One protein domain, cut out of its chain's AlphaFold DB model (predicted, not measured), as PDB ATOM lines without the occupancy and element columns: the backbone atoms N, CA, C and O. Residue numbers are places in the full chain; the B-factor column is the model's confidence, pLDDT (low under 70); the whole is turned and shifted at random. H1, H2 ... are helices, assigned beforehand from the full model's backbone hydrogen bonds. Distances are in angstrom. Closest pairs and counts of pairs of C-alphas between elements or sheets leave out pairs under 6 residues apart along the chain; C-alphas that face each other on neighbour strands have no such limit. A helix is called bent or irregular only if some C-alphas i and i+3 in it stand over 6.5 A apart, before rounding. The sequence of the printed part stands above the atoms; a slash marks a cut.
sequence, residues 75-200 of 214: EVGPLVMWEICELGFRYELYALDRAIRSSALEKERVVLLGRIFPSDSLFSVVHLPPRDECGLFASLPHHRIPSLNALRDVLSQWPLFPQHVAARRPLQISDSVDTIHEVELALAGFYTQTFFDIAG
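What this domain is: This is residues 75 to 200 of the 214 residues of an uncharacterized protein of Ganoderma sinense ZZ0214-1 (UniProt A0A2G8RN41). Two long helices, H1 and H5, meet near their later ends and make an L, with H3 packed along H5 in the corner and the shorter H2 packed on the later part of H3. Small H4 lies on the outer side of H5, and a long unnamed stretch, residues 115 to 140, loops across the open side of the L. The printed part has 126 residues with five named helices, H1 to H5 in order, and no named strand; the class is all helix. It is compact, with a radius of gyration of the C-alphas of 14.6 A, and spans 42 by 35 by 27 A.

Where its parts are: H1, residues 76 to 100, is the longest helix at 36.2 A, from C-alpha 76 at (-14.672, -4.125, 15.697). H5, residues 177 to 199, measures 31.9 A and ends at C-alpha 199, (-21.978, -21.910, -8.912). H3, residues 141 to 155, measures 19.6 A and is irregular: C-alphas 143 and 146 are 7.1 A apart. H2 is residues 106 to 114 and H4 residues 163 to 166.

How they stand to each other: H1 and H5 are close but not clearly touching, their closest C-alphas, Leu 96 and Phe 195, 6.8 A apart; the steep tilt of 69 degrees, the same way, is only just short of about perpendicular. H1 is also close to but not clearly touching H2, at Tyr 94 and Leu 113, 7.2 A between the closest C-alphas. H1 and H3 are near each other. H3 and H5 touch, closest at the C-alphas of Pro 141 and Val 177, 6.3 A, at a steep tilt of 38 degrees, the same way. H2 and H3 form a helical hairpin, a shallow tilt of 22 degrees, opposite ways; H3 touches H2 with residues 150 to 154 alone, closest at the C-alphas of Leu 113 and Val 154, 6.8 A. H4 is close to but not clearly touching H5, at the C-alphas of Val 165 and Val 183, 7.0 A, and is apart from H1 and H2. Each O i to N i+4 pair is within hydrogen-bond range in H1, H2 and H5, and 8 of 11 are in H3; H4 is too short for such a pair.

The domain as a whole: The two C-alphas farthest apart, Glu 75 and Ala 167, are 43.7 A apart. The printed part has no cut. The link from H2 to H3, 26 residues, is long. Mean pLDDT of the printed part is 91.7; residues 131 to 132 are under 70.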
ATOM      1  N   GLU A  75     -11.626  -1.143  15.276       83.12
ATOM      2  CA  GLU A  75     -11.204  -2.432  15.834       83.12
ATOM      3  C   GLU A  75     -12.252  -3.529  15.595       83.12
ATOM      4  O   GLU A  75     -11.913  -4.659  15.235       83.12
ATOM      5  N   VAL A  76     -13.532  -3.205  15.788       85.19
ATOM      6  CA  VAL A  76     -14.672  -4.125  15.697       85.19
ATOM      7  C   VAL A  76     -15.063  -4.370  14.248       85.19
ATOM      8  O   VAL A  76     -15.313  -5.516  13.871       85.19
ATOM      9  N   GLY A  77     -15.074  -3.326  13.416       86.88
ATOM     10  CA  GLY A  77     -15.502  -3.419  12.019       86.88
ATOM     11  C   GLY A  77     -14.794  -4.529  11.235       86.88
ATOM     12  O   GLY A  77     -15.469  -5.389  10.657       86.88
ATOM     13  N   PRO A  78     -13.449  -4.591  11.245       87.81
ATOM     14  CA  PRO A  78     -12.713  -5.666  10.592       87.81
ATOM     15  C   PRO A  78     -13.063  -7.063  11.125       87.81
ATOM     16  O   PRO A  78     -13.152  -8.004  10.335       87.81
ATOM     17  N   LEU A  79     -13.276  -7.219  12.436       88.00
ATOM     18  CA  LEU A  79     -13.599  -8.515  13.043       88.00
ATOM     19  C   LEU A  79     -15.000  -9.002  12.655       88.00
ATOM     20  O   LEU A  79     -15.167 -10.177  12.327       88.00
ATOM     21  N   VAL A  80     -15.984  -8.100  12.627       88.50
ATOM     22  CA  VAL A  80     -17.341  -8.397  12.144       88.50
ATOM     23  C   VAL A  80     -17.295  -8.808  10.674       88.50
ATOM     24  O   VAL A  80     -17.867  -9.828  10.292       88.50
ATOM     25  N   MET A  81     -16.557  -8.063   9.846       89.19
ATOM     26  CA  MET A  81     -16.381  -8.399   8.431       89.19
ATOM     27  C   MET A  81     -15.700  -9.753   8.237       89.19
ATOM     28  O   MET A  81     -16.110 -10.531   7.375       89.19
ATOM     29  N   TRP A  82     -14.687 -10.056   9.048       90.75
ATOM     30  CA  TRP A  82     -14.045 -11.363   9.040       90.75
ATOM     31  C   TRP A  82     -15.031 -12.479   9.390       90.75
ATOM     32  O   TRP A  82     -15.096 -13.464   8.658       90.75
ATOM     33  N   GLU A  83     -15.836 -12.317  10.443       90.88
ATOM     34  CA  GLU A  83     -16.827 -13.316  10.857       90.88
ATOM     35  C   GLU A  83     -17.887 -13.558   9.771       90.88
ATOM     36  O   GLU A  83     -18.231 -14.707   9.488       90.88
ATOM     37  N   ILE A  84     -18.346 -12.498   9.096       90.81
ATOM     38  CA  ILE A  84     -19.272 -12.603   7.959       90.81
ATOM     39  C   ILE A  84     -18.632 -13.379   6.802       90.81
ATOM     40  O   ILE A  84     -19.273 -14.260   6.223       90.81
ATOM     41  N   CYS A  85     -17.378 -13.082   6.452       91.12
ATOM     42  CA  CYS A  85     -16.655 -13.800   5.401       91.12
ATOM     43  C   CYS A  85     -16.418 -15.271   5.768       91.12
ATOM     44  O   CYS A  85     -16.613 -16.149   4.927       91.12
ATOM     45  N   GLU A  86     -16.035 -15.543   7.016       92.00
ATOM     46  CA  GLU A  86     -15.832 -16.888   7.549       92.00
ATOM     47  C   GLU A  86     -17.125 -17.700   7.433       92.00
ATOM     48  O   GLU A  86     -17.145 -18.721   6.748       92.00
ATOM     49  N   LEU A  87     -18.233 -17.213   8.006       92.69
ATOM     50  CA  LEU A  87     -19.543 -17.862   7.901       92.69
ATOM     51  C   LEU A  87     -19.972 -18.020   6.439       92.69
ATOM     52  O   LEU A  87     -20.430 -19.093   6.048       92.69
ATOM     53  N   GLY A  88     -19.772 -16.993   5.612       93.00
ATOM     54  CA  GLY A  88     -20.059 -17.029   4.181       93.00
ATOM     55  C   GLY A  88     -19.373 -18.197   3.472       93.00
ATOM     56  O   GLY A  88     -20.039 -18.945   2.753       93.00
ATOM     57  N   PHE A  89     -18.080 -18.414   3.728       94.19
ATOM     58  CA  PHE A  89     -17.356 -19.585   3.232       94.19
ATOM     59  C   PHE A  89     -17.956 -20.899   3.750       94.19
ATOM     60  O   PHE A  89     -18.187 -21.814   2.958       94.19
ATOM     61  N   ARG A  90     -18.260 -21.002   5.054       94.88
ATOM     62  CA  ARG A  90     -18.838 -22.224   5.651       94.88
ATOM     63  C   ARG A  90     -20.163 -22.612   4.994       94.88
ATOM     64  O   ARG A  90     -20.357 -23.771   4.618       94.88
ATOM     65  N   TYR A  91     -21.053 -21.639   4.802       94.00
ATOM     66  CA  TYR A  91     -22.336 -21.839   4.125       94.00
ATOM     67  C   TYR A  91     -22.162 -22.210   2.651       94.00
ATOM     68  O   TYR A  91     -22.900 -23.051   2.138       94.00
ATOM     69  N   GLU A  92     -21.194 -21.609   1.962       95.12
ATOM     70  CA  GLU A  92     -20.890 -21.938   0.572       95.12
ATOM     71  C   GLU A  92     -20.330 -23.347   0.407       95.12
ATOM     72  O   GLU A  92     -20.763 -24.067  -0.492       95.12
ATOM     73  N   LEU A  93     -19.434 -23.764   1.301       95.56
ATOM     74  CA  LEU A  93     -18.914 -25.124   1.342       95.56
ATOM     75  C   LEU A  93     -20.030 -26.142   1.620       95.56
ATOM     76  O   LEU A  93     -20.116 -27.152   0.925       95.56
ATOM     77  N   TYR A  94     -20.920 -25.858   2.577       95.12
ATOM     78  CA  TYR A  94     -22.086 -26.701   2.864       95.12
ATOM     79  C   TYR A  94     -23.035 -26.818   1.669       95.12
ATOM     80  O   TYR A  94     -23.434 -27.923   1.300       95.12
ATOM     81  N   ALA A  95     -23.389 -25.690   1.047       92.88
ATOM     82  CA  ALA A  95     -24.286 -25.676  -0.102       92.88
ATOM     83  C   ALA A  95     -23.688 -26.437  -1.294       92.88
ATOM     84  O   ALA A  95     -24.410 -27.163  -1.977       92.88
ATOM     85  N   LEU A  96     -22.376 -26.304  -1.514       95.31
ATOM     86  CA  LEU A  96     -21.664 -27.032  -2.558       95.31
ATOM     87  C   LEU A  96     -21.617 -28.539  -2.273       95.31
ATOM     88  O   LEU A  96     -22.002 -29.318  -3.142       95.31
ATOM     89  N   ASP A  97     -21.228 -28.959  -1.062       95.44
ATOM     90  CA  ASP A  97     -21.214 -30.382  -0.689       95.44
ATOM     91  C   ASP A  97     -22.607 -31.003  -0.845       95.44
ATOM     92  O   ASP A  97     -22.746 -32.069  -1.442       95.44
ATOM     93  N   ARG A  98     -23.659 -30.305  -0.400       92.56
ATOM     94  CA  ARG A  98     -25.047 -30.757  -0.554       92.56
ATOM     95  C   ARG A  98     -25.475 -30.875  -2.020       92.56
ATOM     96  O   ARG A  98     -26.173 -31.829  -2.357       92.56
ATOM     97  N   ALA A  99     -25.074 -29.937  -2.880       91.44
ATOM     98  CA  ALA A  99     -25.393 -29.974  -4.308       91.44
ATOM     99  C   ALA A  99     -24.696 -31.138  -5.033       91.44
ATOM    100  O   ALA A  99     -25.290 -31.759  -5.911       91.44
ATOM    101  N   ILE A 100     -23.458 -31.453  -4.644       92.69
ATOM    102  CA  ILE A 100     -22.672 -32.549  -5.225       92.69
ATOM    103  C   ILE A 100     -23.124 -33.911  -4.676       92.69
ATOM    104  O   ILE A 100     -23.211 -34.890  -5.418       92.69
ATOM    105  N   ARG A 101     -23.406 -33.994  -3.372       89.81
ATOM    106  CA  ARG A 101     -23.674 -35.240  -2.641       89.81
ATOM    107  C   ARG A 101     -25.092 -35.268  -2.084       89.81
ATOM    108  O   ARG A 101     -25.293 -35.188  -0.871       89.81
ATOM    109  N   SER A 102     -26.083 -35.447  -2.952       76.75
ATOM    110  CA  SER A 102     -27.504 -35.433  -2.570       76.75
ATOM    111  C   SER A 102     -27.935 -36.562  -1.618       76.75
ATOM    112  O   SER A 102     -28.942 -36.421  -0.930       76.75
ATOM    113  N   SER A 103     -27.187 -37.667  -1.536       76.44
ATOM    114  CA  SER A 103     -27.574 -38.869  -0.779       76.44
ATOM    115  C   SER A 103     -27.118 -38.912   0.685       76.44
ATOM    116  O   SER A 103     -27.544 -39.806   1.416       76.44
ATOM    117  N   ALA A 104     -26.254 -37.996   1.136       74.81
ATOM    118  CA  ALA A 104     -25.756 -38.024   2.514       74.81
ATOM    119  C   ALA A 104     -26.797 -37.483   3.511       74.81
ATOM    120  O   ALA A 104     -27.481 -36.493   3.231       74.81
ATOM    121  N   LEU A 105     -26.879 -38.107   4.693       86.31
ATOM    122  CA  LEU A 105     -27.729 -37.637   5.786       86.31
ATOM    123  C   LEU A 105     -27.268 -36.248   6.245       86.31
ATOM    124  O   LEU A 105     -26.097 -36.055   6.574       86.31
ATOM    125  N   GLU A 106     -28.194 -35.286   6.323       89.06
ATOM    126  CA  GLU A 106     -27.877 -33.886   6.661       89.06
ATOM    127  C   GLU A 106     -27.065 -33.756   7.955       89.06
ATOM    128  O   GLU A 106     -26.079 -33.025   8.007       89.06
ATOM    129  N   LYS A 107     -27.424 -34.522   8.989       89.75
ATOM    130  CA  LYS A 107     -26.720 -34.503  10.276       89.75
ATOM    131  C   LYS A 107     -25.259 -34.945  10.148       89.75
ATOM    132  O   LYS A 107     -24.380 -34.330  10.743       89.75
ATOM    133  N   GLU A 108     -24.997 -35.997   9.378       91.44
ATOM    134  CA  GLU A 108     -23.640 -36.507   9.163       91.44
ATOM    135  C   GLU A 108     -22.810 -35.525   8.339       91.44
ATOM    136  O   GLU A 108     -21.645 -35.294   8.659       91.44
ATOM    137  N   ARG A 109     -23.427 -34.881   7.340       93.00
ATOM    138  CA  ARG A 109     -22.792 -33.827   6.541       93.00
ATOM    139  C   ARG A 109     -22.348 -32.655   7.411       93.00
ATOM    140  O   ARG A 109     -21.202 -32.229   7.311       93.00
ATOM    141  N   VAL A 110     -23.231 -32.160   8.281       94.44
ATOM    142  CA  VAL A 110     -22.925 -31.041   9.185       94.44
ATOM    143  C   VAL A 110     -21.768 -31.392  10.119       94.44
ATOM    144  O   VAL A 110     -20.847 -30.593  10.260       94.44
ATOM    145  N   VAL A 111     -21.769 -32.597  10.703       94.38
ATOM    146  CA  VAL A 111     -20.673 -33.063  11.573       94.38
ATOM    147  C   VAL A 111     -19.362 -33.189  10.799       94.38
ATOM    148  O   VAL A 111     -18.320 -32.758  11.284       94.38
ATOM    149  N   LEU A 112     -19.394 -33.764   9.596       95.06
ATOM    150  CA  LEU A 112     -18.204 -33.950   8.772       95.06
ATOM    151  C   LEU A 112     -17.582 -32.608   8.364       95.06
ATOM    152  O   LEU A 112     -16.375 -32.432   8.505       95.06
ATOM    153  N   LEU A 113     -18.398 -31.665   7.890       96.44
ATOM    154  CA  LEU A 113     -17.945 -30.327   7.506       96.44
ATOM    155  C   LEU A 113     -17.489 -29.502   8.715       96.44
ATOM    156  O   LEU A 113     -16.534 -28.739   8.604       96.44
ATOM    157  N   GLY A 114     -18.142 -29.670   9.870       95.31
ATOM    158  CA  GLY A 114     -17.791 -28.988  11.118       95.31
ATOM    159  C   GLY A 114     -16.333 -29.204  11.522       95.31
ATOM    160  O   GLY A 114     -15.677 -28.241  11.903       95.31
ATOM    161  N   ARG A 115     -15.797 -30.419  11.317       95.88
ATOM    162  CA  ARG A 115     -14.405 -30.810  11.641       95.88
ATOM    163  C   ARG A 115     -13.323 -29.994  10.938       95.88
ATOM    164  O   ARG A 115     -12.159 -30.043  11.324       95.88
ATOM    165  N   ILE A 116     -13.674 -29.278   9.872       95.75
ATOM    166  CA  ILE A 116     -12.748 -28.369   9.187       95.75
ATOM    167  C   ILE A 116     -12.428 -27.168  10.084       95.75
ATOM    168  O   ILE A 116     -11.337 -26.599  10.003       95.75
ATOM    169  N   PHE A 117     -13.360 -26.786  10.953       92.62
ATOM    170  CA  PHE A 117     -13.287 -25.574  11.749       92.62
ATOM    171  C   PHE A 117     -12.888 -25.890  13.195       92.62
ATOM    172  O   PHE A 117     -13.356 -26.877  13.752       92.62
ATOM    173  N   PRO A 118     -12.095 -25.029  13.858       88.12
ATOM    174  CA  PRO A 118     -11.580 -25.303  15.207       88.12
ATOM    175  C   PRO A 118     -12.628 -25.563  16.301       88.12
ATOM    176  O   PRO A 118     -12.297 -26.120  17.338       88.12
ATOM    177  N   SER A 119     -13.872 -25.123  16.096       87.00
ATOM    178  CA  SER A 119     -14.974 -25.281  17.059       87.00
ATOM    179  C   SER A 119     -15.879 -26.476  16.757       87.00
ATOM    180  O   SER A 119     -16.922 -26.613  17.391       87.00
ATOM    181  N   ASP A 120     -15.546 -27.278  15.740       90.00
ATOM    182  CA  ASP A 120     -16.407 -28.329  15.184       90.00
ATOM    183  C   ASP A 120     -17.818 -27.834  14.786       90.00
ATOM    184  O   ASP A 120     -18.743 -28.624  14.582       90.00
ATOM    185  N   SER A 121     -17.993 -26.514  14.643       90.75
ATOM    186  CA  SER A 121     -19.262 -25.874  14.306       90.75
ATOM    187  C   SER A 121     -19.251 -25.349  12.878       90.75
ATOM    188  O   SER A 121     -18.427 -24.520  12.492       90.75
ATOM    189  N   LEU A 122     -20.216 -25.803  12.083       92.50
ATOM    190  CA  LEU A 122     -20.388 -25.349  10.707       92.50
ATOM    191  C   LEU A 122     -21.120 -24.000  10.618       92.50
ATOM    192  O   LEU A 122     -20.779 -23.172   9.780       92.50
ATOM    193  N   PHE A 123     -22.125 -23.785  11.467       92.06
ATOM    194  CA  PHE A 123     -23.067 -22.664  11.338       92.06
ATOM    195  C   PHE A 123     -22.841 -21.543  12.352       92.06
ATOM    196  O   PHE A 123     -23.605 -20.584  12.381       92.06
ATOM    197  N   SER A 124     -21.814 -21.650  13.193       89.12
ATOM    198  CA  SER A 124     -21.479 -20.599  14.146       89.12
ATOM    199  C   SER A 124     -19.976 -20.454  14.330       89.12
ATOM    200  O   SER A 124     -19.214 -21.424  14.312       89.12
ATOM    201  N   VAL A 125     -19.547 -19.217  14.554       88.00
ATOM    202  CA  VAL A 125     -18.229 -18.915  15.103       88.00
ATOM    203  C   VAL A 125     -18.431 -18.739  16.605       88.00
ATOM    204  O   VAL A 125     -18.945 -17.722  17.053       88.00
ATOM    205  N   VAL A 126     -18.093 -19.751  17.408       84.19
ATOM    206  CA  VAL A 126     -18.333 -19.693  18.865       84.19
ATOM    207  C   VAL A 126     -17.429 -18.644  19.512       84.19
ATOM    208  O   VAL A 126     -17.894 -17.768  20.236       84.19
ATOM    209  N   HIS A 127     -16.150 -18.654  19.148       82.62
ATOM    210  CA  HIS A 127     -15.151 -17.701  19.616       82.62
ATOM    211  C   HIS A 127     -14.333 -17.193  18.434       82.62
ATOM    212  O   HIS A 127     -14.122 -17.928  17.462       82.62
ATOM    213  N   LEU A 128     -13.854 -15.952  18.529       82.69
ATOM    214  CA  LEU A 128     -12.812 -15.481  17.624       82.69
ATOM    215  C   LEU A 128     -11.587 -16.391  17.779       82.69
ATOM    216  O   LEU A 128     -11.253 -16.762  18.909       82.69
ATOM    217  N   PRO A 129     -10.932 -16.778  16.674       77.75
ATOM    218  CA  PRO A 129      -9.783 -17.657  16.751       77.75
ATOM    219  C   PRO A 129      -8.677 -16.981  17.577       77.75
ATOM    220  O   PRO A 129      -8.371 -15.806  17.337       77.75
ATOM    221  N   PRO A 130      -8.076 -17.694  18.547       73.06
ATOM    222  CA  PRO A 130      -6.928 -17.182  19.278       73.06
ATOM    223  C   PRO A 130      -5.748 -16.921  18.330       73.06
ATOM    224  O   PRO A 130      -5.700 -17.429  17.203       73.06
ATOM    225  N   ARG A 131      -4.803 -16.074  18.763       65.69
ATOM    226  CA  ARG A 131      -3.695 -15.616  17.909       65.69
ATOM    227  C   ARG A 131      -2.910 -16.808  17.362       65.69
ATOM    228  O   ARG A 131      -2.297 -17.541  18.118       65.69
ATOM    229  N   ASP A 132      -2.879 -16.932  16.037       63.25
ATOM    230  CA  ASP A 132      -2.037 -17.872  15.289       63.25
ATOM    231  C   ASP A 132      -2.281 -19.371  15.556       63.25
ATOM    232  O   ASP A 132      -1.481 -20.189  15.113       63.25
ATOM    233  N   GLU A 133      -3.365 -19.771  16.218       70.06
ATOM    234  CA  GLU A 133      -3.430 -21.106  16.833       70.06
ATOM    235  C   GLU A 133      -4.076 -22.212  15.982       70.06
ATOM    236  O   GLU A 133      -3.688 -23.372  16.125       70.06
ATOM    237  N   CYS A 134      -5.037 -21.921  15.095       76.81
ATOM    238  CA  CYS A 134      -5.800 -22.996  14.445       76.81
ATOM    239  C   CYS A 134      -6.592 -22.577  13.194       76.81
ATOM    240  O   CYS A 134      -6.809 -21.397  12.922       76.81
ATOM    241  N   GLY A 135      -7.051 -23.581  12.439       87.12
ATOM    242  CA  GLY A 135      -7.924 -23.411  11.277       87.12
ATOM    243  C   GLY A 135      -7.184 -23.427   9.940       87.12
ATOM    244  O   GLY A 135      -5.956 -23.395   9.884       87.12
ATOM    245  N   LEU A 136      -7.944 -23.415   8.843       88.81
ATOM    246  CA  LEU A 136      -7.408 -23.377   7.475       88.81
ATOM    247  C   LEU A 136      -6.496 -22.159   7.203       88.81
ATOM    248  O   LEU A 136      -5.683 -22.212   6.293       88.81
ATOM    249  N   PHE A 137      -6.598 -21.087   7.998       83.81
ATOM    250  CA  PHE A 137      -5.912 -19.803   7.768       83.81
ATOM    251  C   PHE A 137      -4.998 -19.405   8.929       83.81
ATOM    252  O   PHE A 137      -4.647 -18.231   9.080       83.81
ATOM    253  N   ALA A 138      -4.592 -20.376   9.753       88.25
ATOM    254  CA  ALA A 138      -3.588 -20.150  10.786       88.25
ATOM    255  C   ALA A 138      -2.290 -19.610  10.160       88.25
ATOM    256  O   ALA A 138      -1.873 -20.064   9.094       88.25
ATOM    257  N   SER A 139      -1.618 -18.651  10.796       86.75
ATOM    258  CA  SER A 139      -0.375 -18.082  10.248       86.75
ATOM    259  C   SER A 139       0.732 -19.133  10.115       86.75
ATOM    260  O   SER A 139       1.504 -19.098   9.158       86.75
ATOM    261  N   LEU A 140       0.788 -20.093  11.045       90.44
ATOM    262  CA  LEU A 140       1.739 -21.199  11.013       90.44
ATOM    263  C   LEU A 140       1.172 -22.377  10.194       90.44
ATOM    264  O   LEU A 140       0.133 -22.918  10.577       90.44
ATOM    265  N   PRO A 141       1.858 -22.852   9.135       93.06
ATOM    266  CA  PRO A 141       1.362 -23.945   8.289       93.06
ATOM    267  C   PRO A 141       0.997 -25.221   9.063       93.06
ATOM    268  O   PRO A 141      -0.031 -25.839   8.799       93.06
ATOM    269  N   HIS A 142       1.775 -25.581  10.087       94.94
ATOM    270  CA  HIS A 142       1.519 -26.768  10.911       94.94
ATOM    271  C   HIS A 142       0.180 -26.708  11.663       94.94
ATOM    272  O   HIS A 142      -0.449 -27.740  11.877       94.94
ATOM    273  N   HIS A 143      -0.295 -25.514  12.020       93.12
ATOM    274  CA  HIS A 143      -1.586 -25.338  12.691       93.12
ATOM    275  C   HIS A 143      -2.781 -25.498  11.736       93.12
ATOM    276  O   HIS A 143      -3.907 -25.693  12.192       93.12
ATOM    277  N   ARG A 144      -2.546 -25.484  10.415       93.50
ATOM    278  CA  ARG A 144      -3.574 -25.758   9.397       93.50
ATOM    279  C   ARG A 144      -3.827 -27.249   9.202       93.50
ATOM    280  O   ARG A 144      -4.877 -27.618   8.686       93.50
ATOM    281  N   ILE A 145      -2.890 -28.114   9.610       95.94
ATOM    282  CA  ILE A 145      -2.916 -29.562   9.344       95.94
ATOM    283  C   ILE A 145      -4.254 -30.224   9.715       95.94
ATOM    284  O   ILE A 145      -4.784 -30.941   8.861       95.94
ATOM    285  N   PRO A 146      -4.836 -30.011  10.917       95.44
ATOM    286  CA  PRO A 146      -6.106 -30.644  11.273       95.44
ATOM    287  C   PRO A 146      -7.227 -30.272  10.297       95.44
ATOM    288  O   PRO A 146      -7.895 -31.148   9.749       95.44
ATOM    289  N   SER A 147      -7.356 -28.978  10.002       95.62
ATOM    290  CA  SER A 147      -8.355 -28.450   9.076       95.62
ATOM    291  C   SER A 147      -8.125 -28.898   7.633       95.62
ATOM    292  O   SER A 147      -9.087 -29.215   6.941       95.62
ATOM    293  N   LEU A 148      -6.871 -28.971   7.173       96.81
ATOM    294  CA  LEU A 148      -6.526 -29.447   5.828       96.81
ATOM    295  C   LEU A 148      -6.841 -30.935   5.656       96.81
ATOM    296  O   LEU A 148      -7.382 -31.333   4.625       96.81
ATOM    297  N   ASN A 149      -6.548 -31.756   6.667       97.69
ATOM    298  CA  ASN A 149      -6.913 -33.171   6.654       97.69
ATOM    299  C   ASN A 149      -8.440 -33.347   6.631       97.69
ATOM    300  O   ASN A 149      -8.943 -34.091   5.793       97.69
ATOM    301  N   ALA A 150      -9.179 -32.615   7.470       97.31
ATOM    302  CA  ALA A 150     -10.642 -32.655   7.470       97.31
ATOM    303  C   ALA A 150     -11.245 -32.165   6.140       97.31
ATOM    304  O   ALA A 150     -12.175 -32.776   5.612       97.31
ATOM    305  N   LEU A 151     -10.689 -31.098   5.554       97.19
ATOM    306  CA  LEU A 151     -11.116 -30.591   4.249       97.19
ATOM    307  C   LEU A 151     -10.864 -31.631   3.155       97.19
ATOM    308  O   LEU A 151     -11.737 -31.876   2.327       97.19
ATOM    309  N   ARG A 152      -9.705 -32.292   3.170       97.25
ATOM    310  CA  ARG A 152      -9.407 -33.393   2.252       97.25
ATOM    311  C   ARG A 152     -10.406 -34.538   2.392       97.25
ATOM    312  O   ARG A 152     -10.847 -35.061   1.375       97.25
ATOM    313  N   ASP A 153     -10.788 -34.907   3.612       95.88
ATOM    314  CA  ASP A 153     -11.758 -35.981   3.840       95.88
ATOM    315  C   ASP A 153     -13.128 -35.641   3.231       95.88
ATOM    316  O   ASP A 153     -13.774 -36.507   2.638       95.88
ATOM    317  N   VAL A 154     -13.548 -34.373   3.291       96.38
ATOM    318  CA  VAL A 154     -14.756 -33.876   2.610       96.38
ATOM    319  C   VAL A 154     -14.594 -33.911   1.091       96.38
ATOM    320  O   VAL A 154     -15.391 -34.551   0.406       96.38
ATOM    321  N   LEU A 155     -13.552 -33.264   0.560       96.75
ATOM    322  CA  LEU A 155     -13.349 -33.118  -0.885       96.75
ATOM    323  C   LEU A 155     -13.097 -34.461  -1.581       96.75
ATOM    324  O   LEU A 155     -13.486 -34.634  -2.731       96.75
ATOM    325  N   SER A 156     -12.518 -35.442  -0.884       95.75
ATOM    326  CA  SER A 156     -12.305 -36.796  -1.417       95.75
ATOM    327  C   SER A 156     -13.593 -37.551  -1.745       95.75
ATOM    328  O   SER A 156     -13.566 -38.513  -2.510       95.75
ATOM    329  N   GLN A 157     -14.725 -37.104  -1.197       94.12
ATOM    330  CA  GLN A 157     -16.045 -37.669  -1.468       94.12
ATOM    331  C   GLN A 157     -16.721 -37.001  -2.672       94.12
ATOM    332  O   GLN A 157     -17.827 -37.392  -3.048       94.12
ATOM    333  N   TRP A 158     -16.093 -35.983  -3.267       95.56
ATOM    334  CA  TRP A 158     -16.606 -35.295  -4.445       95.56
ATOM    335  C   TRP A 158     -16.101 -35.975  -5.728       95.56
ATOM    336  O   TRP A 158     -14.993 -36.522  -5.755       95.56
ATOM    337  N   PRO A 159     -16.886 -35.953  -6.821       94.50
ATOM    338  CA  PRO A 159     -16.441 -36.451  -8.114       94.50
ATOM    339  C   PRO A 159     -15.170 -35.743  -8.587       94.50
ATOM    340  O   PRO A 159     -14.981 -34.557  -8.337       94.50
ATOM    341  N   LEU A 160     -14.328 -36.468  -9.330       94.69
ATOM    342  CA  LEU A 160     -13.107 -35.941  -9.956       94.69
ATOM    343  C   LEU A 160     -12.040 -35.428  -8.971       94.69
ATOM    344  O   LEU A 160     -11.099 -34.754  -9.394       94.69
ATOM    345  N   PHE A 161     -12.138 -35.774  -7.683       96.88
ATOM    346  CA  PHE A 161     -11.109 -35.418  -6.712       96.88
ATOM    347  C   PHE A 161      -9.723 -35.938  -7.151       96.88
ATOM    348  O   PHE A 161      -9.603 -37.110  -7.533       96.88
ATOM    349  N   PRO A 162      -8.653 -35.115  -7.118       93.88
ATOM    350  CA  PRO A 162      -7.370 -35.498  -7.690       93.88
ATOM    351  C   PRO A 162      -6.748 -36.708  -6.982       93.88
ATOM    352  O   PRO A 162      -6.395 -36.661  -5.801       93.88
ATOM    353  N   GLN A 163      -6.536 -37.793  -7.732       92.00
ATOM    354  CA  GLN A 163      -6.072 -39.065  -7.168       92.00
ATOM    355  C   GLN A 163      -4.695 -38.965  -6.492       92.00
ATOM    356  O   GLN A 163      -4.444 -39.647  -5.501       92.00
ATOM    357  N   HIS A 164      -3.818 -38.081  -6.976       90.81
ATOM    358  CA  HIS A 164      -2.510 -37.844  -6.363       90.81
ATOM    359  C   HIS A 164      -2.609 -37.217  -4.961       90.81
ATOM    360  O   HIS A 164      -1.710 -37.422  -4.152       90.81
ATOM    361  N   VAL A 165      -3.688 -36.485  -4.655       92.81
ATOM    362  CA  VAL A 165      -3.968 -35.958  -3.308       92.81
ATOM    363  C   VAL A 165      -4.656 -37.025  -2.462       92.81
ATOM    364  O   VAL A 165      -4.298 -37.209  -1.301       92.81
ATOM    365  N   ALA A 166      -5.599 -37.768  -3.050       91.94
ATOM    366  CA  ALA A 166      -6.319 -38.851  -2.377       91.94
ATOM    367  C   ALA A 166      -5.387 -39.970  -1.885       91.94
ATOM    368  O   ALA A 166      -5.570 -40.498  -0.793       91.94
ATOM    369  N   ALA A 167      -4.372 -40.316  -2.681       91.31
ATOM    370  CA  ALA A 167      -3.417 -41.373  -2.362       91.31
ATOM    371  C   ALA A 167      -2.373 -40.967  -1.303       91.31
ATOM    372  O   ALA A 167      -1.671 -41.832  -0.774       91.31
ATOM    373  N   ARG A 168      -2.233 -39.670  -0.984       92.62
ATOM    374  CA  ARG A 168      -1.300 -39.209   0.055       92.62
ATOM    375  C   ARG A 168      -1.821 -39.596   1.442       92.62
ATOM    376  O   ARG A 168      -3.010 -39.473   1.744       92.62
ATOM    377  N   ARG A 169      -0.914 -39.984   2.344       95.62
ATOM    378  CA  ARG A 169      -1.253 -40.126   3.771       95.62
ATOM    379  C   ARG A 169      -1.714 -38.779   4.356       95.62
ATOM    380  O   ARG A 169      -1.306 -37.744   3.829       95.62
ATOM    381  N   PRO A 170      -2.546 -38.769   5.418       96.88
ATOM    382  CA  PRO A 170      -2.855 -37.535   6.139       96.88
ATOM    383  C   PRO A 170      -1.578 -36.789   6.543       96.88
ATOM    384  O   PRO A 170      -0.596 -37.422   6.955       96.88
ATOM    385  N   LEU A 171      -1.618 -35.459   6.446       97.38
ATOM    386  CA  LEU A 171      -0.548 -34.584   6.917       97.38
ATOM    387  C   LEU A 171      -0.317 -34.808   8.416       97.38
ATOM    388  O   LEU A 171      -1.267 -35.024   9.171       97.38
ATOM    389  N   GLN A 172       0.941 -34.758   8.829       97.31
ATOM    390  CA  GLN A 172       1.415 -34.927  10.198       97.31
ATOM    391  C   GLN A 172       2.262 -33.721  10.600       97.31
ATOM    392  O   GLN A 172       2.855 -33.061   9.754       97.31
ATOM    393  N   ILE A 173       2.380 -33.466  11.904       94.69
ATOM    394  CA  ILE A 173       3.160 -32.337  12.444       94.69
ATOM    395  C   ILE A 173       4.642 -32.396  12.025       94.69
ATOM    396  O   ILE A 173       5.302 -31.368  11.966       94.69
ATOM    397  N   SER A 174       5.165 -33.584  11.710       96.38
ATOM    398  CA  SER A 174       6.539 -33.767  11.232       96.38
ATOM    399  C   SER A 174       6.736 -33.499   9.733       96.38
ATOM    400  O   SER A 174       7.856 -33.648   9.248       96.38
ATOM    401  N   ASP A 175       5.675 -33.198   8.980       97.38
ATOM    402  CA  ASP A 175       5.782 -32.901   7.550       97.38
ATOM    403  C   ASP A 175       6.383 -31.513   7.315       97.38
ATOM    404  O   ASP A 175       6.198 -30.591   8.105       97.38
ATOM    405  N   SER A 176       7.122 -31.358   6.211       97.69
ATOM    406  CA  SER A 176       7.730 -30.072   5.871       97.69
ATOM    407  C   SER A 176       6.671 -29.031   5.510       97.69
ATOM    408  O   SER A 176       5.606 -29.356   4.980       97.69
ATOM    409  N   VAL A 177       7.010 -27.756   5.709       97.62
ATOM    410  CA  VAL A 177       6.176 -26.621   5.281       97.62
ATOM    411  C   VAL A 177       5.827 -26.709   3.792       97.62
ATOM    412  O   VAL A 177       4.672 -26.499   3.431       97.62
ATOM    413  N   ASP A 178       6.781 -27.101   2.943       97.44
ATOM    414  CA  ASP A 178       6.541 -27.275   1.504       97.44
ATOM    415  C   ASP A 178       5.485 -28.353   1.230       97.44
ATOM    416  O   ASP A 178       4.575 -28.141   0.436       97.44
ATOM    417  N   THR A 179       5.537 -29.476   1.956       96.75
ATOM    418  CA  THR A 179       4.543 -30.553   1.827       96.75
ATOM    419  C   THR A 179       3.147 -30.074   2.228       96.75
ATOM    420  O   THR A 179       2.161 -30.421   1.574       96.75
ATOM    421  N   ILE A 180       3.051 -29.275   3.294       97.06
ATOM    422  CA  ILE A 180       1.784 -28.702   3.763       97.06
ATOM    423  C   ILE A 180       1.218 -27.745   2.705       97.06
ATOM    424  O   ILE A 180       0.053 -27.882   2.334       97.06
ATOM    425  N   HIS A 181       2.042 -26.835   2.177       96.50
ATOM    426  CA  HIS A 181       1.629 -25.884   1.142       96.50
ATOM    427  C   HIS A 181       1.225 -26.567  -0.169       96.50
ATOM    428  O   HIS A 181       0.253 -26.150  -0.794       96.50
ATOM    429  N   GLU A 182       1.920 -27.629  -0.588       96.56
ATOM    430  CA  GLU A 182       1.531 -28.415  -1.765       96.56
ATOM    431  C   GLU A 182       0.115 -28.986  -1.624       96.56
ATOM    432  O   GLU A 182      -0.695 -28.895  -2.549       96.56
ATOM    433  N   VAL A 183      -0.188 -29.585  -0.467       96.56
ATOM    434  CA  VAL A 183      -1.516 -30.149  -0.196       96.56
ATOM    435  C   VAL A 183      -2.558 -29.038  -0.105       96.56
ATOM    436  O   VAL A 183      -3.616 -29.157  -0.715       96.56
ATOM    437  N   GLU A 184      -2.261 -27.947   0.601       96.19
ATOM    438  CA  GLU A 184      -3.142 -26.782   0.713       96.19
ATOM    439  C   GLU A 184      -3.503 -26.205  -0.662       96.19
ATOM    440  O   GLU A 184      -4.685 -26.033  -0.960       96.19
ATOM    441  N   LEU A 185      -2.514 -25.999  -1.535       96.12
ATOM    442  CA  LEU A 185      -2.728 -25.488  -2.886       96.12
ATOM    443  C   LEU A 185      -3.591 -26.437  -3.726       96.12
ATOM    444  O   LEU A 185      -4.485 -25.986  -4.441       96.12
ATOM    445  N   ALA A 186      -3.358 -27.748  -3.624       97.00
ATOM    446  CA  ALA A 186      -4.141 -28.737  -4.357       97.00
ATOM    447  C   ALA A 186      -5.609 -28.780  -3.887       97.00
ATOM    448  O   ALA A 186      -6.518 -28.828  -4.718       97.00
ATOM    449  N   LEU A 187      -5.854 -28.717  -2.572       97.25
ATOM    450  CA  LEU A 187      -7.206 -28.671  -2.005       97.25
ATOM    451  C   LEU A 187      -7.921 -27.361  -2.360       97.25
ATOM    452  O   LEU A 187      -9.070 -27.392  -2.800       97.25
ATOM    453  N   ALA A 188      -7.240 -26.221  -2.217       95.81
ATOM    454  CA  ALA A 188      -7.785 -24.907  -2.540       95.81
ATOM    455  C   ALA A 188      -8.110 -24.778  -4.035       95.81
ATOM    456  O   ALA A 188      -9.192 -24.308  -4.395       95.81
ATOM    457  N   GLY A 189      -7.213 -25.243  -4.909       96.62
ATOM    458  CA  GLY A 189      -7.421 -25.262  -6.356       96.62
ATOM    459  C   GLY A 189      -8.613 -26.131  -6.756       96.62
ATOM    460  O   GLY A 189      -9.474 -25.687  -7.512       96.62
ATOM    461  N   PHE A 190      -8.724 -27.336  -6.191       97.62
ATOM    462  CA  PHE A 190      -9.866 -28.209  -6.460       97.62
ATOM    463  C   PHE A 190     -11.188 -27.610  -5.966       97.62
ATOM    464  O   PHE A 190     -12.165 -27.586  -6.715       97.62
ATOM    465  N   TYR A 191     -11.228 -27.091  -4.733       97.12
ATOM    466  CA  TYR A 191     -12.429 -26.465  -4.173       97.12
ATOM    467  C   TYR A 191     -12.879 -25.258  -5.003       97.12
ATOM    468  O   TYR A 191     -14.043 -25.182  -5.392       97.12
ATOM    469  N   THR A 192     -11.965 -24.330  -5.299       96.75
ATOM    470  CA  THR A 192     -12.291 -23.092  -6.026       96.75
ATOM    471  C   THR A 192     -12.770 -23.366  -7.445       96.75
ATOM    472  O   THR A 192     -13.766 -22.773  -7.861       96.75
ATOM    473  N   GLN A 193     -12.125 -24.296  -8.155       97.19
ATOM    474  CA  GLN A 193     -12.554 -24.699  -9.491       97.19
ATOM    475  C   GLN A 193     -13.920 -25.390  -9.453       97.19
ATOM    476  O   GLN A 193     -14.827 -24.979 -10.170       97.19
ATOM    477  N   THR A 194     -14.112 -26.363  -8.556       96.81
ATOM    478  CA  THR A 194     -15.395 -27.075  -8.415       96.81
ATOM    479  C   THR A 194     -16.532 -26.115  -8.072       96.81
ATOM    480  O   THR A 194     -17.633 -26.208  -8.615       96.81
ATOM    481  N   PHE A 195     -16.267 -25.155  -7.182       96.19
ATOM    482  CA  PHE A 195     -17.237 -24.125  -6.850       96.19
ATOM    483  C   PHE A 195     -17.575 -23.267  -8.065       96.19
ATOM    484  O   PHE A 195     -18.751 -23.022  -8.318       96.19
ATOM    485  N   PHE A 196     -16.574 -22.816  -8.823       95.00
ATOM    486  CA  PHE A 196     -16.800 -22.015 -10.022       95.00
ATOM    487  C   PHE A 196     -17.636 -22.771 -11.061       95.00
ATOM    488  O   PHE A 196     -18.602 -22.211 -11.577       95.00
ATOM    489  N   ASP A 197     -17.320 -24.044 -11.299       95.62
ATOM    490  CA  ASP A 197     -18.003 -24.885 -12.283       95.62
ATOM    491  C   ASP A 197     -19.487 -25.098 -11.940       95.62
ATOM    492  O   ASP A 197     -20.332 -25.127 -12.833       95.62
ATOM    493  N   ILE A 198     -19.823 -25.206 -10.650       92.69
ATOM    494  CA  ILE A 198     -21.200 -25.463 -10.192       92.69
ATOM    495  C   ILE A 198     -21.970 -24.160  -9.928       92.69
ATOM    496  O   ILE A 198     -23.149 -24.049 -10.258       92.69
ATOM    497  N   ALA A 199     -21.331 -23.156  -9.325       90.00
ATOM    498  CA  ALA A 199     -21.978 -21.910  -8.912       90.00
ATOM    499  C   ALA A 199     -21.929 -20.798  -9.974       90.00
ATOM    500  O   ALA A 199     -22.659 -19.809  -9.845       90.00
ATOM    501  N   GLY A 200     -21.049 -20.908 -10.974       90.31
ATOM    502  CA  GLY A 200     -20.850 -19.909 -12.029       90.31
ATOM    503  C   GLY A 200     -20.216 -18.595 -11.554       90.31
ATOM    504  O   GLY A 200     -20.378 -17.560 -12.201       90.31
TER     505      GLY A 200